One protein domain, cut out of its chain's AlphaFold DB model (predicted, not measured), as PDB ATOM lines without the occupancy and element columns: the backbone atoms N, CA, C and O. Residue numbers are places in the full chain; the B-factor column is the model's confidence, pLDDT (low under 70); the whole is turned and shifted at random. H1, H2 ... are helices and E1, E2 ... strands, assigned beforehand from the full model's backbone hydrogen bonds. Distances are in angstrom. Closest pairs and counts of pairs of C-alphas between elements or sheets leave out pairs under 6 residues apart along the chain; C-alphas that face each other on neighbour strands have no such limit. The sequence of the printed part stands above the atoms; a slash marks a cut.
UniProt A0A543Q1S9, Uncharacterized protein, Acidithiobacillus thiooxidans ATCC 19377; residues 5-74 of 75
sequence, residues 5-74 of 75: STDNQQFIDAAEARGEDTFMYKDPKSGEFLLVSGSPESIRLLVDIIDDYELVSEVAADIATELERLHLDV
ATOM      1  N   SER A   5      32.114 -27.588 -78.918       67.12
ATOM      2  CA  SER A   5      31.951 -26.987 -80.243       67.12
ATOM      3  C   SER A   5      33.102 -27.283 -81.227       67.12
ATOM      4  O   SER A   5      32.836 -27.588 -82.386       67.12
ATOM      5  N   THR A   6      34.365 -27.249 -80.790       77.25
ATOM      6  CA  THR A   6      35.535 -27.436 -81.671       77.25
ATOM      7  C   THR A   6      35.704 -28.898 -82.069       77.25
ATOM      8  O   THR A   6      35.929 -29.186 -83.241       77.25
ATOM      9  N   ASP A   7      35.545 -29.817 -81.117       79.44
ATOM     10  CA  ASP A   7      35.686 -31.255 -81.364       79.44
ATOM     11  C   ASP A   7      34.548 -31.766 -82.263       79.44
ATOM     12  O   ASP A   7      34.781 -32.532 -83.201       79.44
ATOM     13  N   ASN A   8      33.325 -31.262 -82.054       82.31
ATOM     14  CA  ASN A   8      32.189 -31.555 -82.925       82.31
ATOM     15  C   ASN A   8      32.406 -31.012 -84.341       82.31
ATOM     16  O   ASN A   8      32.137 -31.719 -85.307       82.31
ATOM     17  N   GLN A   9      32.925 -29.787 -84.482       82.25
ATOM     18  CA  GLN A   9      33.199 -29.215 -85.800       82.25
ATOM     19  C   GLN A   9      34.276 -30.010 -86.547       82.25
ATOM     20  O   GLN A   9      34.095 -30.321 -87.717       82.25
ATOM     21  N   GLN A  10      35.348 -30.427 -85.868       87.19
ATOM     22  CA  GLN A  10      36.380 -31.276 -86.472       87.19
ATOM     23  C   GLN A  10      35.830 -32.627 -86.939       87.19
ATOM     24  O   GLN A  10      36.255 -33.140 -87.973       87.19
ATOM     25  N   PHE A  11      34.887 -33.207 -86.193       85.56
ATOM     26  CA  PHE A  11      34.210 -34.431 -86.605       85.56
ATOM     27  C   PHE A  11      33.352 -34.213 -87.861       85.56
ATOM     28  O   PHE A  11      33.427 -35.027 -88.784       85.56
ATOM     29  N   ILE A  12      32.585 -33.115 -87.914       86.56
ATOM     30  CA  ILE A  12      31.763 -32.738 -89.077       86.56
ATOM     31  C   ILE A  12      32.648 -32.533 -90.304       86.56
ATOM     32  O   ILE A  12      32.435 -33.191 -91.318       86.56
ATOM     33  N   ASP A  13      33.687 -31.708 -90.189       88.62
ATOM     34  CA  ASP A  13      34.596 -31.402 -91.294       88.62
ATOM     35  C   ASP A  13      35.283 -32.680 -91.816       88.62
ATOM     36  O   ASP A  13      35.472 -32.868 -93.019       88.62
ATOM     37  N   ALA A  14      35.644 -33.601 -90.913       87.19
ATOM     38  CA  ALA A  14      36.245 -34.876 -91.286       87.19
ATOM     39  C   ALA A  14      35.256 -35.805 -92.007       87.19
ATOM     40  O   ALA A  14      35.673 -36.534 -92.908       87.19
ATOM     41  N   ALA A  15      33.985 -35.822 -91.602       85.25
ATOM     42  CA  ALA A  15      32.929 -36.589 -92.261       85.25
ATOM     43  C   ALA A  15      32.591 -36.008 -93.640       85.25
ATOM     44  O   ALA A  15      32.583 -36.748 -94.624       85.25
ATOM     45  N   GLU A  16      32.466 -34.686 -93.749       86.75
ATOM     46  CA  GLU A  16      32.253 -33.992 -95.021       86.75
ATOM     47  C   GLU A  16      33.407 -34.255 -96.001       86.75
ATOM     48  O   GLU A  16      33.179 -34.568 -97.170       86.75
ATOM     49  N   ALA A  17      34.659 -34.248 -95.526       87.62
ATOM     50  CA  ALA A  17      35.824 -34.592 -96.346       87.62
ATOM     51  C   ALA A  17      35.799 -36.040 -96.883       87.62
ATOM     52  O   ALA A  17      36.461 -36.335 -97.881       87.62
ATOM     53  N   ARG A  18      35.048 -36.943 -96.237       84.06
ATOM     54  CA  ARG A  18      34.795 -38.316 -96.706       84.06
ATOM     55  C   ARG A  18      33.534 -38.433 -97.572       84.06
ATOM     56  O   ARG A  18      33.277 -39.512 -98.097       84.06
ATOM     57  N   GLY A  19      32.787 -37.342 -97.757       83.31
ATOM     58  CA  GLY A  19      31.489 -37.334 -98.433       83.31
ATOM     59  C   GLY A  19      30.379 -37.976 -97.600       83.31
ATOM     60  O   GLY A  19      29.432 -38.513 -98.164       83.31
ATOM     61  N   GLU A  20      30.526 -37.986 -96.274       83.75
ATOM     62  CA  GLU A  20      29.552 -38.543 -95.341       83.75
ATOM     63  C   GLU A  20      28.693 -37.430 -94.744       83.75
ATOM     64  O   GLU A  20      29.216 -36.426 -94.257       83.75
ATOM     65  N   ASP A  21      27.387 -37.662 -94.678       83.19
ATOM     66  CA  ASP A  21      26.499 -36.819 -93.888       83.19
ATOM     67  C   ASP A  21      26.665 -37.106 -92.392       83.19
ATOM     68  O   ASP A  21      26.882 -38.249 -91.967       83.19
ATOM     69  N   THR A  22      26.530 -36.056 -91.582       82.75
ATOM     70  CA  THR A  22      26.496 -36.155 -90.120       82.75
ATOM     71  C   THR A  22      25.132 -35.788 -89.569       82.75
ATOM     72  O   THR A  22      24.521 -34.818 -90.012       82.75
ATOM     73  N   PHE A  23      24.694 -36.496 -88.534       83.12
ATOM     74  CA  PHE A  23      23.458 -36.211 -87.820       83.12
ATOM     75  C   PHE A  23      23.668 -36.288 -86.306       83.12
ATOM     76  O   PHE A  23      24.580 -36.947 -85.806       83.12
ATOM     77  N   MET A  24      22.808 -35.588 -85.568       82.75
ATOM     78  CA  MET A  24      22.761 -35.682 -84.112       82.75
ATOM     79  C   MET A  24      21.692 -36.681 -83.695       82.75
ATOM     80  O   MET A  24      20.506 -36.479 -83.955       82.75
ATOM     81  N   TYR A  25      22.112 -37.726 -82.998       81.38
ATOM     82  CA  TYR A  25      21.227 -38.652 -82.315       81.38
ATOM     83  C   TYR A  25      21.061 -38.220 -80.858       81.38
ATOM     84  O   TYR A  25      22.038 -37.896 -80.187       81.38
ATOM     85  N   LYS A  26      19.826 -38.217 -80.355       81.19
ATOM     86  CA  LYS A  26      19.551 -38.010 -78.933       81.19
ATOM     87  C   LYS A  26      19.251 -39.358 -78.301       81.19
ATOM     88  O   LYS A  26      18.222 -39.948 -78.618       81.19
ATOM     89  N   ASP A  27      20.102 -39.807 -77.387       78.69
ATOM     90  CA  ASP A  27      19.840 -41.036 -76.648       78.69
ATOM     91  C   ASP A  27      18.630 -40.832 -75.714       78.69
ATOM     92  O   ASP A  27      18.671 -39.969 -74.829       78.69
ATOM     93  N   PRO A  28      17.531 -41.592 -75.877       71.25
ATOM     94  CA  PRO A  28      16.356 -41.465 -75.025       71.25
ATOM     95  C   PRO A  28      16.600 -41.938 -73.585       71.25
ATOM     96  O   PRO A  28      15.851 -41.532 -72.696       71.25
ATOM     97  N   LYS A  29      17.620 -42.775 -73.334       74.25
ATOM     98  CA  LYS A  29      17.925 -43.301 -71.995       74.25
ATOM     99  C   LYS A  29      18.709 -42.296 -71.154       74.25
ATOM    100  O   LYS A  29      18.325 -42.030 -70.016       74.25
ATOM    101  N   SER A  30      19.795 -41.748 -71.698       77.69
ATOM    102  CA  SER A  30      20.655 -40.782 -70.996       77.69
ATOM    103  C   SER A  30      20.245 -39.321 -71.214       77.69
ATOM    104  O   SER A  30      20.535 -38.466 -70.379       77.69
ATOM    105  N   GLY A  31      19.549 -39.019 -72.314       76.19
ATOM    106  CA  GLY A  31      19.247 -37.655 -72.746       76.19
ATOM    107  C   GLY A  31      20.421 -36.940 -73.421       76.19
ATOM    108  O   GLY A  31      20.280 -35.759 -73.754       76.19
ATOM    109  N   GLU A  32      21.552 -37.623 -73.617       79.06
ATOM    110  CA  GLU A  32      22.751 -37.076 -74.248       79.06
ATOM    111  C   GLU A  32      22.610 -36.988 -75.772       79.06
ATOM    112  O   GLU A  32      21.864 -37.745 -76.400       79.06
ATOM    113  N   PHE A  33      23.330 -36.038 -76.371       81.25
ATOM    114  CA  PHE A  33      23.401 -35.875 -77.821       81.25
ATOM    115  C   PHE A  33      24.721 -36.428 -78.334       81.25
ATOM    116  O   PHE A  33      25.793 -36.047 -77.866       81.25
ATOM    117  N   LEU A  34      24.623 -37.302 -79.325       81.25
ATOM    118  CA  LEU A  34      25.735 -37.967 -79.971       81.25
ATOM    119  C   LEU A  34      25.800 -37.522 -81.421       81.25
ATOM    120  O   LEU A  34      24.791 -37.508 -82.127       81.25
ATOM    121  N   LEU A  35      26.998 -37.162 -81.857       84.88
ATOM    122  CA  LEU A  35      27.266 -36.805 -83.237       84.88
ATOM    123  C   LEU A  35      27.733 -38.052 -83.989       84.88
ATOM    124  O   LEU A  35      28.666 -38.731 -83.558       84.88
ATOM    125  N   VAL A  36      27.060 -38.363 -85.091       83.69
ATOM    126  CA  VAL A  36      27.236 -39.609 -85.839       83.69
ATOM    127  C   VAL A  36      27.395 -39.272 -87.316       83.69
ATOM    128  O   VAL A  36      26.705 -38.385 -87.812       83.69
ATOM    129  N   SER A  37      28.296 -39.958 -88.021       85.38
ATOM    130  CA  SER A  37      28.399 -39.882 -89.483       85.38
ATOM    131  C   SER A  37      27.871 -41.147 -90.157       85.38
ATOM    132  O   SER A  37      27.702 -42.184 -89.513       85.38
ATOM    133  N   GLY A  38      27.685 -41.095 -91.476       77.19
ATOM    134  CA  GLY A  38      27.400 -42.271 -92.305       77.19
ATOM    135  C   GLY A  38      28.514 -43.334 -92.352       77.19
ATOM    136  O   GLY A  38      28.380 -44.313 -93.087       77.19
ATOM    137  N   SER A  39      29.613 -43.177 -91.600       78.44
ATOM    138  CA  SER A  39      30.676 -44.186 -91.543       78.44
ATOM    139  C   SER A  39      30.199 -45.482 -90.866       78.44
ATOM    140  O   SER A  39      29.468 -45.438 -89.868       78.44
ATOM    141  N   PRO A  40      30.640 -46.662 -91.342       73.69
ATOM    142  CA  PRO A  40      30.325 -47.941 -90.705       73.69
ATOM    143  C   PRO A  40      30.721 -47.999 -89.223       73.69
ATOM    144  O   PRO A  40      30.050 -48.652 -88.424       73.69
ATOM    145  N   GLU A  41      31.807 -47.326 -88.846       74.81
ATOM    146  CA  GLU A  41      32.284 -47.214 -87.471       74.81
ATOM    147  C   GLU A  41      31.321 -46.405 -86.596       74.81
ATOM    148  O   GLU A  41      30.964 -46.862 -85.511       74.81
ATOM    149  N   SER A  42      30.847 -45.246 -87.071       76.00
ATOM    150  CA  SER A  42      29.860 -44.434 -86.350       76.00
ATOM    151  C   SER A  42      28.511 -45.140 -86.220       76.00
ATOM    152  O   SER A  42      27.892 -45.089 -85.156       76.00
ATOM    153  N   ILE A  43      28.080 -45.856 -87.259       75.31
ATOM    154  CA  ILE A  43      26.839 -46.639 -87.225       75.31
ATOM    155  C   ILE A  43      26.955 -47.799 -86.228       75.31
ATOM    156  O   ILE A  43      26.034 -48.031 -85.453       75.31
ATOM    157  N   ARG A  44      28.092 -48.506 -86.178       73.12
ATOM    158  CA  ARG A  44      28.328 -49.550 -85.160       73.12
ATOM    159  C   ARG A  44      28.285 -48.995 -83.739       73.12
ATOM    160  O   ARG A  44      27.710 -49.633 -82.868       73.12
ATOM    161  N   LEU A  45      28.838 -47.804 -83.526       73.38
ATOM    162  CA  LEU A  45      28.808 -47.147 -82.221       73.38
ATOM    163  C   LEU A  45      27.367 -46.837 -81.780       73.38
ATOM    164  O   LEU A  45      27.026 -47.031 -80.617       73.38
ATOM    165  N   LEU A  46      26.505 -46.417 -82.714       72.62
ATOM    166  CA  LEU A  46      25.070 -46.271 -82.455       72.62
ATOM    167  C   LEU A  46      24.409 -47.597 -82.078       72.62
ATOM    168  O   LEU A  46      23.619 -47.620 -81.143       72.62
ATOM    169  N   VAL A  47      24.733 -48.692 -82.772       69.00
ATOM    170  CA  VAL A  47      24.193 -50.025 -82.454       69.00
ATOM    171  C   VAL A  47      24.567 -50.450 -81.032       69.00
ATOM    172  O   VAL A  47      23.719 -50.980 -80.325       69.00
ATOM    173  N   ASP A  48      25.793 -50.171 -80.585       68.50
ATOM    174  CA  ASP A  48      26.237 -50.505 -79.224       68.50
ATOM    175  C   ASP A  48      25.535 -49.663 -78.136       68.50
ATOM    176  O   ASP A  48      25.397 -50.104 -76.995       68.50
ATOM    177  N   ILE A  49      25.083 -48.448 -78.469       70.44
ATOM    178  CA  ILE A  49      24.332 -47.564 -77.557       70.44
ATOM    179  C   ILE A  49      22.847 -47.941 -77.527       70.44
ATOM    180  O   ILE A  49      22.186 -47.893 -76.482       70.44
ATOM    181  N   ILE A  50      22.304 -48.316 -78.682       67.81
ATOM    182  CA  ILE A  50      20.908 -48.695 -78.840       67.81
ATOM    183  C   ILE A  50      20.770 -50.185 -78.502       67.81
ATOM    184  O   ILE A  50      20.780 -51.063 -79.351       67.81
ATOM    185  N   ASP A  51      20.589 -50.460 -77.214       65.69
ATOM    186  CA  ASP A  51      20.428 -51.813 -76.647       65.69
ATOM    187  C   ASP A  51      19.089 -52.507 -77.015       65.69
ATOM    188  O   ASP A  51      18.708 -53.509 -76.412       65.69
ATOM    189  N   ASP A  52      18.315 -51.938 -77.943       66.38
ATOM    190  CA  ASP A  52      17.018 -52.461 -78.375       66.38
ATOM    191  C   ASP A  52      17.059 -52.763 -79.877       66.38
ATOM    192  O   ASP A  52      17.177 -51.867 -80.711       66.38
ATOM    193  N   TYR A  53      16.993 -54.051 -80.214       55.97
ATOM    194  CA  TYR A  53      17.127 -54.556 -81.579       55.97
ATOM    195  C   TYR A  53      16.044 -54.017 -82.533       55.97
ATOM    196  O   TYR A  53      16.323 -53.819 -83.721       55.97
ATOM    197  N   GLU A  54      14.830 -53.751 -82.034       58.69
ATOM    198  CA  GLU A  54      13.767 -53.136 -82.842       58.69
ATOM    199  C   GLU A  54      14.093 -51.668 -83.131       58.69
ATOM    200  O   GLU A  54      14.061 -51.249 -84.288       58.69
ATOM    201  N   LEU A  55      14.538 -50.926 -82.114       66.19
ATOM    202  CA  LEU A  55      14.927 -49.522 -82.259       66.19
ATOM    203  C   LEU A  55      16.155 -49.352 -83.171       66.19
ATOM    204  O   LEU A  55      16.194 -48.430 -83.980       66.19
ATOM    205  N   VAL A  56      17.138 -50.259 -83.101       65.56
ATOM    206  CA  VAL A  56      18.289 -50.279 -84.028       65.56
ATOM    207  C   VAL A  56      17.825 -50.442 -85.471       65.56
ATOM    208  O   VAL A  56      18.326 -49.760 -86.364       65.56
ATOM    209  N   SER A  57      16.888 -51.360 -85.705       62.09
ATOM    210  CA  SER A  57      16.411 -51.675 -87.050       62.09
ATOM    211  C   SER A  57      15.618 -50.515 -87.651       62.09
ATOM    212  O   SER A  57      15.801 -50.207 -88.827       62.09
ATOM    213  N   GLU A  58      14.792 -49.839 -86.847       70.81
ATOM    214  CA  GLU A  58      14.067 -48.634 -87.265       70.81
ATOM    215  C   GLU A  58      15.023 -47.475 -87.572       70.81
ATOM    216  O   GLU A  58      14.957 -46.897 -88.655       70.81
ATOM    217  N   VAL A  59      15.987 -47.194 -86.689       71.44
ATOM    218  CA  VAL A  59      16.961 -46.109 -86.897       71.44
ATOM    219  C   VAL A  59      17.847 -46.376 -88.120       71.44
ATOM    220  O   VAL A  59      18.116 -45.464 -88.900       71.44
ATOM    221  N   ALA A  60      18.276 -47.621 -88.339       70.44
ATOM    222  CA  ALA A  60      19.049 -47.988 -89.524       70.44
ATOM    223  C   ALA A  60      18.237 -47.840 -90.823       70.44
ATOM    224  O   ALA A  60      18.786 -47.413 -91.842       70.44
ATOM    225  N   ALA A  61      16.942 -48.168 -90.795       72.06
ATOM    226  CA  ALA A  61      16.047 -47.995 -91.937       72.06
ATOM    227  C   ALA A  61      15.797 -46.510 -92.251       72.06
ATOM    228  O   ALA A  61      15.818 -46.123 -93.423       72.06
ATOM    229  N   ASP A  62      15.633 -45.674 -91.226       76.06
ATOM    230  CA  ASP A  62      15.471 -44.226 -91.380       76.06
ATOM    231  C   ASP A  62      16.737 -43.577 -91.957       76.06
ATOM    232  O   ASP A  62      16.654 -42.785 -92.897       76.06
ATOM    233  N   ILE A  63      17.924 -43.973 -91.475       73.12
ATOM    234  CA  ILE A  63      19.210 -43.505 -92.017       73.12
ATOM    235  C   ILE A  63      19.354 -43.904 -93.489       73.12
ATOM    236  O   ILE A  63      19.704 -43.068 -94.320       73.12
ATOM    237  N   ALA A  64      19.071 -45.164 -93.834       73.12
ATOM    238  CA  ALA A  64      19.153 -45.628 -95.218       73.12
ATOM    239  C   ALA A  64      18.200 -44.845 -96.137       73.12
ATOM    240  O   ALA A  64      18.591 -44.437 -97.230       73.12
ATOM    241  N   THR A  65      16.982 -44.578 -95.666       76.56
ATOM    242  CA  THR A  65      15.964 -43.834 -96.418       76.56
ATOM    243  C   THR A  65      16.375 -42.378 -96.650       76.56
ATOM    244  O   THR A  65      16.260 -41.875 -97.769       76.56
ATOM    245  N   GLU A  66      16.892 -41.688 -95.630       74.44
ATOM    246  CA  GLU A  66      17.336 -40.298 -95.786       74.44
ATOM    247  C   GLU A  66      18.592 -40.190 -96.671       74.44
ATOM    248  O   GLU A  66      18.673 -39.279 -97.498       74.44
ATOM    249  N   LEU A  67      19.523 -41.150 -96.596       69.75
ATOM    250  CA  LEU A  67      20.698 -41.199 -97.481       69.75
ATOM    251  C   LEU A  67      20.326 -41.451 -98.951       69.75
ATOM    252  O   LEU A  67      20.939 -40.866 -99.850       69.75
ATOM    253  N   GLU A  68      19.326 -42.294 -99.220       70.81
ATOM    254  CA  GLU A  68      18.778 -42.470-100.571       70.81
ATOM    255  C   GLU A  68      18.110 -41.187-101.076       70.81
ATOM    256  O   GLU A  68      18.290 -40.811-102.237       70.81
ATOM    257  N   ARG A  69      17.385 -40.473-100.204       73.25
ATOM    258  CA  ARG A  69      16.746 -39.200-100.555       73.25
ATOM    259  C   ARG A  69      17.773 -38.136-100.943       73.25
ATOM    260  O   ARG A  69      17.593 -37.475-101.962       73.25
ATOM    261  N   LEU A  70      18.859 -38.010-100.181       67.38
ATOM    262  CA  LEU A  70      19.941 -37.055-100.449       67.38
ATOM    263  C   LEU A  70      20.716 -37.388-101.737       67.38
ATOM    264  O   LEU A  70      21.080 -36.480-102.483       67.38
ATOM    265  N   HIS A  71      20.891 -38.672-102.066       62.28
ATOM    266  CA  HIS A  71      21.489 -39.095-103.340       62.28
ATOM    267  C   HIS A  71      20.581 -38.877-104.561       62.28
ATOM    268  O   HIS A  71      21.078 -38.745-105.681       62.28
ATOM    269  N   LEU A  72      19.259 -38.846-104.376       55.59
ATOM    270  CA  LEU A  72      18.287 -38.600-105.447       55.59
ATOM    271  C   LEU A  72      18.075 -37.105-105.748       55.59
ATOM    272  O   LEU A  72      17.580 -36.780-106.828       55.59
ATOM    273  N   ASP A  73      18.482 -36.209-104.844       50.12
ATOM    274  CA  ASP A  73      18.366 -34.746-104.985       50.12
ATOM    275  C   ASP A  73      19.526 -34.102-105.783       50.12
ATOM    276  O   ASP A  73      19.659 -32.881-105.850       50.12
ATOM    277  N   VAL A  74      20.365 -34.906-106.451       46.41
ATOM    278  CA  VAL A  74      21.370 -34.416-107.411       46.41
ATOM    279  C   VAL A  74      20.776 -34.441-108.823       46.41
ATOM    280  O   VAL A  74      21.002 -35.379-109.595       46.41
TER     281      VAL A  74
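What this domain is: This is residues 5 to 74 of the 75 residues of an uncharacterized protein of Acidithiobacillus thiooxidans ATCC 19377 (UniProt A0A543Q1S9). A small hairpin of two strands, E1 and E2, lies in the middle, with H1 packed on it near the first residue of E1 and the last of E2, and H2 packed on E2 from another side. H3, the longest helix, folds back after H2 with a gap between it and the hairpin; it comes near H2 at one place, and the contacts between the parts are few. The printed part has 70 residues with three named helices and two named strands, in the order H1, E1, E2, H2, H3; the sheet, E1 - E2, is antiparallel and the class is mostly helix. The whole is compact, with a radius of gyration of the C-alphas of 12.6 A and spans of 33 by 31 by 18 A.

How they stand to each other: E1, residues 22 to 26, and E2, residues 33 to 37, are antiparallel neighbours and a hairpin, at 151 degrees between their directions. N 25 and O 34 are within hydrogen-bond range at 2.8 A, and so are N 36 and O 23 at 2.9 A. H1, residues 5 to 17, comes closest to E2 with the C-alphas of Ala 15 and Ser 37, 6.3 A apart. Its closest C-alphas to E1 are those of Ile 12 and Thr 22, 6.4 A apart. H2, residues 40 to 49, comes closest to E2 with the C-alphas of Val 36 and Ser 42, 5.5 A apart; H2 is apart from E1 and from H1. H3, residues 53 to 72, is close to H2 but not clearly touching, with the closest C-alphas, those of Val 47 and Val 56, 6.1 A apart. H2 and H3 run opposite ways at a shallow tilt of 31 degrees. H3 is apart from H1, E1 and E2. In H1, H2 and H3 every O i to N i+4 pair is within hydrogen-bond range.

Where its parts are: E1 begins at C-alpha 22, (26.496, -36.155, -90.120), and E1 and E2 each measure 13.3 A from first to last C-alpha. H1 begins at C-alpha 5, (31.951, -26.987, -80.243), and is 18.2 A long. H2 is 14.5 A long. H3 is 28.7 A long and ends at C-alpha 72, (18.287, -38.600, -105.447).

The domain as a whole: The two C-alphas farthest apart are those of Ser 30 and Val 74, at 37.0 A. The printed part, residues 5 to 74, has no cut. The links H1 to E1, E2 to H2 and H2 to H3 are tight, the link E1 to E2 is short, and no link is long. The mean pLDDT of the printed part is 75.0; residue 5, residues 47 to 48, residues 50 to 57, residue 67 and residues 70 to 74 are under 70.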